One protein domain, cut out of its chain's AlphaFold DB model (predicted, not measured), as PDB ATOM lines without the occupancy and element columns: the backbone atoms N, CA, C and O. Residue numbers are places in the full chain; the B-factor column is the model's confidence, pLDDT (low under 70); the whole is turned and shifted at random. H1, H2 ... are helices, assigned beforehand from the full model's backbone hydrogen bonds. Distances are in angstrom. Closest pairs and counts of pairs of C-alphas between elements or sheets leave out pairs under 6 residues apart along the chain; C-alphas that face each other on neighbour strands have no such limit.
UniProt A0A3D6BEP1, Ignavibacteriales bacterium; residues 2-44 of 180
ATOM      1  N   GLN A   2     217.482 201.501 225.124       42.62
ATOM      2  CA  GLN A   2     218.460 200.585 224.519       42.62
ATOM      3  C   GLN A   2     218.553 199.347 225.419       42.62
ATOM      4  O   GLN A   2     218.782 199.472 226.622       42.62
ATOM      5  N   SER A   3     218.307 198.163 224.864       52.50
ATOM      6  CA  SER A   3     218.476 196.907 225.584       52.50
ATOM      7  C   SER A   3     219.961 196.726 225.899       52.50
ATOM      8  O   SER A   3     220.798 196.619 225.003       52.50
ATOM      9  N   VAL A   4     220.310 196.722 227.184       77.06
ATOM     10  CA  VAL A   4     221.677 196.427 227.623       77.06
ATOM     11  C   VAL A   4     221.949 194.954 227.318       77.06
ATOM     12  O   VAL A   4     221.348 194.065 227.914       77.06
ATOM     13  N   VAL A   5     222.818 194.685 226.343       83.38
ATOM     14  CA  VAL A   5     223.207 193.316 225.976       83.38
ATOM     15  C   VAL A   5     224.272 192.817 226.950       83.38
ATOM     16  O   VAL A   5     225.409 193.293 226.925       83.38
ATOM     17  N   THR A   6     223.926 191.829 227.774       88.44
ATOM     18  CA  THR A   6     224.852 191.182 228.714       88.44
ATOM     19  C   THR A   6     225.641 190.068 228.027       88.44
ATOM     20  O   THR A   6     225.063 189.140 227.463       88.44
ATOM     21  N   LEU A   7     226.975 190.127 228.096       91.12
ATOM     22  CA  LEU A   7     227.843 189.065 227.589       91.12
ATOM     23  C   LEU A   7     228.095 188.030 228.689       91.12
ATOM     24  O   LEU A   7     228.655 188.359 229.731       91.12
ATOM     25  N   ALA A   8     227.713 186.775 228.458       92.81
ATOM     26  CA  ALA A   8     227.899 185.704 229.433       92.81
ATOM     27  C   ALA A   8     229.286 185.044 229.319       92.81
ATOM     28  O   ALA A   8     229.776 184.761 228.223       92.81
ATOM     29  N   HIS A   9     229.905 184.721 230.453       92.44
ATOM     30  CA  HIS A   9     231.170 184.002 230.515       92.44
ATOM     31  C   HIS A   9     230.962 182.504 230.272       92.44
ATOM     32  O   HIS A   9     230.639 181.745 231.187       92.44
ATOM     33  N   ALA A  10     231.200 182.054 229.037       90.31
ATOM     34  CA  ALA A  10     230.869 180.704 228.569       90.31
ATOM     35  C   ALA A  10     231.351 179.562 229.487       90.31
ATOM     36  O   ALA A  10     230.603 178.618 229.740       90.31
ATOM     37  N   LYS A  11     232.574 179.640 230.032       89.12
ATOM     38  CA  LYS A  11     233.106 178.602 230.939       89.12
ATOM     39  C   LYS A  11     232.324 178.522 232.255       89.12
ATOM     40  O   LYS A  11     232.128 177.429 232.771       89.12
ATOM     41  N   TYR A  12     231.900 179.665 232.790       90.81
ATOM     42  CA  TYR A  12     231.187 179.734 234.067       90.81
ATOM     43  C   TYR A  12     229.714 179.398 233.876       90.81
ATOM     44  O   TYR A  12     229.172 178.627 234.658       90.81
ATOM     45  N   VAL A  13     229.111 179.844 232.767       91.81
ATOM     46  CA  VAL A  13     227.787 179.367 232.350       91.81
ATOM     47  C   VAL A  13     227.794 177.848 232.243       91.81
ATOM     48  O   VAL A  13     226.966 177.201 232.863       91.81
ATOM     49  N   LYS A  14     228.768 177.248 231.543       88.50
ATOM     50  CA  LYS A  14     228.858 175.785 231.411       88.50
ATOM     51  C   LYS A  14     228.982 175.063 232.760       88.50
ATOM     52  O   LYS A  14     228.509 173.940 232.868       88.50
ATOM     53  N   ALA A  15     229.616 175.677 233.758       87.19
ATOM     54  CA  ALA A  15     229.746 175.093 235.093       87.19
ATOM     55  C   ALA A  15     228.420 175.085 235.875       87.19
ATOM     56  O   ALA A  15     228.201 174.178 236.668       87.19
ATOM     57  N   ILE A  16     227.544 176.066 235.637       87.62
ATOM     58  CA  ILE A  16     226.264 176.234 236.348       87.62
ATOM     59  C   ILE A  16     225.107 175.561 235.589       87.62
ATOM     60  O   ILE A  16     224.215 174.976 236.189       87.62
ATOM     61  N   ALA A  17     225.131 175.638 234.260       83.31
ATOM     62  CA  ALA A  17     224.035 175.298 233.357       83.31
ATOM     63  C   ALA A  17     224.325 174.058 232.496       83.31
ATOM     64  O   ALA A  17     223.863 173.960 231.358       83.31
ATOM     65  N   TYR A  18     225.142 173.121 232.985       82.75
ATOM     66  CA  TYR A  18     225.421 171.903 232.231       82.75
ATOM     67  C   TYR A  18     224.136 171.092 232.006       82.75
ATOM     68  O   TYR A  18     223.467 170.692 232.956       82.75
ATOM     69  N   ALA A  19     223.836 170.796 230.742       78.69
ATOM     70  CA  ALA A  19     222.752 169.911 230.346       78.69
ATOM     71  C   ALA A  19     223.306 168.731 229.540       78.69
ATOM     72  O   ALA A  19     224.163 168.904 228.669       78.69
ATOM     73  N   LYS A  20     222.793 167.521 229.806       80.25
ATOM     74  CA  LYS A  20     223.147 166.305 229.051       80.25
ATOM     75  C   LYS A  20     222.737 166.412 227.577       80.25
ATOM     76  O   LYS A  20     223.453 165.930 226.707       80.25
ATOM     77  N   VAL A  21     221.592 167.042 227.311       80.88
ATOM     78  CA  VAL A  21     221.081 167.320 225.965       80.88
ATOM     79  C   VAL A  21     221.225 168.811 225.706       80.88
ATOM     80  O   VAL A  21     220.618 169.622 226.402       80.88
ATOM     81  N   LYS A  22     222.034 169.162 224.707       78.56
ATOM     82  CA  LYS A  22     222.313 170.546 224.334       78.56
ATOM     83  C   LYS A  22     221.559 170.894 223.055       78.56
ATOM     84  O   LYS A  22     221.833 170.318 222.008       78.56
ATOM     85  N   THR A  23     220.604 171.811 223.154       87.12
ATOM     86  CA  THR A  23     219.857 172.349 222.007       87.12
ATOM     87  C   THR A  23     219.722 173.856 222.161       87.12
ATOM     88  O   THR A  23     219.629 174.337 223.291       87.12
ATOM     89  N   ASP A  24     219.638 174.600 221.056       89.00
ATOM     90  CA  ASP A  24     219.513 176.067 221.090       89.00
ATOM     91  C   ASP A  24     218.295 176.536 221.904       89.00
ATOM     92  O   ASP A  24     218.348 177.551 222.601       89.00
ATOM     93  N   LYS A  25     217.199 175.765 221.883       89.88
ATOM     94  CA  LYS A  25     215.995 176.031 222.687       89.88
ATOM     95  C   LYS A  25     216.262 175.904 224.189       89.88
ATOM     96  O   LYS A  25     215.822 176.750 224.962       89.88
ATOM     97  N   VAL A  26     216.962 174.850 224.609       87.56
ATOM     98  CA  VAL A  26     217.302 174.632 226.024       87.56
ATOM     99  C   VAL A  26     218.323 175.673 226.484       87.56
ATOM    100  O   VAL A  26     218.126 176.293 227.525       87.56
ATOM    101  N   ASP A  27     219.355 175.934 225.681       88.00
ATOM    102  CA  ASP A  27     220.412 176.892 226.011       88.00
ATOM    103  C   ASP A  27     219.859 178.321 226.149       88.00
ATOM    104  O   ASP A  27     220.147 179.006 227.132       88.00
ATOM    105  N   SER A  28     219.014 178.764 225.210       91.38
ATOM    106  CA  SER A  28     218.370 180.086 225.279       91.38
ATOM    107  C   SER A  28     217.444 180.223 226.489       91.38
ATOM    108  O   SER A  28     217.467 181.258 227.158       91.38
ATOM    109  N   HIS A  29     216.681 179.175 226.823       92.25
ATOM    110  CA  HIS A  29     215.831 179.176 228.013       92.25
ATOM    111  C   HIS A  29     216.654 179.284 229.304       92.25
ATOM    112  O   HIS A  29     216.328 180.099 230.166       92.25
ATOM    113  N   ILE A  30     217.747 178.521 229.425       91.31
ATOM    114  CA  ILE A  30     218.611 178.574 230.609       91.31
ATOM    115  C   ILE A  30     219.293 179.942 230.728       91.31
ATOM    116  O   ILE A  30     219.314 180.519 231.813       91.31
ATOM    117  N   LEU A  31     219.803 180.509 229.631       91.69
ATOM    118  CA  LEU A  31     220.383 181.856 229.649       91.69
ATOM    119  C   LEU A  31     219.359 182.914 230.080       91.69
ATOM    120  O   LEU A  31     219.694 183.785 230.882       91.69
ATOM    121  N   ALA A  32     218.113 182.819 229.606       92.69
ATOM    122  CA  ALA A  32     217.037 183.717 230.018       92.69
ATOM    123  C   ALA A  32     216.706 183.577 231.513       92.69
ATOM    124  O   ALA A  32     216.513 184.584 232.193       92.69
ATOM    125  N   GLN A  33     216.688 182.351 232.046       93.50
ATOM    126  CA  GLN A  33     216.498 182.109 233.478       93.50
ATOM    127  C   GLN A  33     217.653 182.676 234.313       93.50
ATOM    128  O   GLN A  33     217.405 183.382 235.287       93.50
ATOM    129  N   LEU A  34     218.907 182.424 233.919       93.56
ATOM    130  CA  LEU A  34     220.086 182.964 234.603       93.56
ATOM    131  C   LEU A  34     220.089 184.495 234.603       93.56
ATOM    132  O   LEU A  34     220.410 185.103 235.621       93.56
ATOM    133  N   LEU A  35     219.711 185.115 233.482       92.62
ATOM    134  CA  LEU A  35     219.587 186.566 233.385       92.62
ATOM    135  C   LEU A  35     218.466 187.087 234.292       92.62
ATOM    136  O   LEU A  35     218.693 188.011 235.063       92.62
ATOM    137  N   ARG A  36     217.281 186.460 234.255       93.31
ATOM    138  CA  ARG A  36     216.127 186.831 235.092       93.31
ATOM    139  C   ARG A  36     216.441 186.756 236.589       93.31
ATOM    140  O   ARG A  36     215.936 187.570 237.352       93.31
ATOM    141  N   LEU A  37     217.240 185.775 237.002       94.38
ATOM    142  CA  LEU A  37     217.630 185.565 238.397       94.38
ATOM    143  C   LEU A  37     218.885 186.355 238.805       94.38
ATOM    144  O   LEU A  37     219.354 186.188 239.925       94.38
ATOM    145  N   ASN A  38     219.452 187.183 237.917       91.00
ATOM    146  CA  ASN A  38     220.736 187.866 238.123       91.00
ATOM    147  C   ASN A  38     221.905 186.915 238.463       91.00
ATOM    148  O   ASN A  38     222.888 187.320 239.078       91.00
ATOM    149  N   PHE A  39     221.828 185.654 238.024       93.31
ATOM    150  CA  PHE A  39     222.870 184.634 238.204       93.31
ATOM    151  C   PHE A  39     223.764 184.451 236.975       93.31
ATOM    152  O   PHE A  39     224.600 183.547 236.942       93.31
ATOM    153  N   ILE A  40     223.604 185.278 235.940       92.62
ATOM    154  CA  ILE A  40     224.435 185.185 234.744       92.62
ATOM    155  C   ILE A  40     225.875 185.627 235.063       92.62
ATOM    156  O   ILE A  40     226.101 186.786 235.415       92.62
ATOM    157  N   PRO A  41     226.881 184.740 234.936       92.12
ATOM    158  CA  PRO A  41     228.263 185.150 235.124       92.12
ATOM    159  C   PRO A  41     228.658 186.031 233.940       92.12
ATOM    160  O   PRO A  41     228.728 185.553 232.806       92.12
ATOM    161  N   GLN A  42     228.884 187.318 234.183       91.56
ATOM    162  CA  GLN A  42     229.196 188.271 233.121       91.56
ATOM    163  C   GLN A  42     230.663 188.157 232.695       91.56
ATOM    164  O   GLN A  42     231.561 187.969 233.515       91.56
ATOM    165  N   ALA A  43     230.909 188.252 231.391       91.62
ATOM    166  CA  ALA A  43     232.243 188.376 230.826       91.62
ATOM    167  C   ALA A  43     232.549 189.840 230.518       91.62
ATOM    168  O   ALA A  43     231.684 190.578 230.044       91.62
ATOM    169  N   HIS A  44     233.811 190.222 230.709       91.56
ATOM    170  CA  HIS A  44     234.294 191.530 230.282       91.56
ATOM    171  C   HIS A  44     234.128 191.694 228.771       91.56
ATOM    172  O   HIS A  44     234.618 190.873 227.987       91.56
TER     173      HIS A  44
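What this domain is: This is residues 2 to 44 of the 180 residues of a protein of Ignavibacteriales bacterium (UniProt A0A3D6BEP1). A short helix H1 and a longer helix H2 face each other across a small gap, joined at one end by a loop; residues 20 to 25, of which 24 and 25 belong to H2, stick out there, while the tail after H2 folds back to the extended stretch before H1. The printed part has 43 residues with two named helices, H1 then H2, and no named strand; its class is all helix, though under half of the residues, 20, are in the helices. It is compact, with a radius of gyration of the C-alphas of 10.4 A, yet elongated, spanning 33 by 19 by 16 A.

How they stand to each other: H1, residues 10 to 16, and H2, residues 24 to 36, are near each other, with 5 pairs of C-alphas within 10 A and the closest 8.3 A apart. A short link of 7 residues joins them. In both helices every O i to N i+4 pair is within hydrogen-bond range.

Where its parts are: H1 begins at C-alpha 10 (230.869, 180.704, 228.569) and is 10.1 A long. H2 is 18.0 A long and ends at C-alpha 36 (216.127, 186.831, 235.092).

The domain as a whole: The C-alphas of Gln 2 and Lys 20 are the two farthest apart, at 34.9 A. The printed part has no cut. The mean pLDDT of the printed part is 87.0, and residues 2 to 3 are under 70.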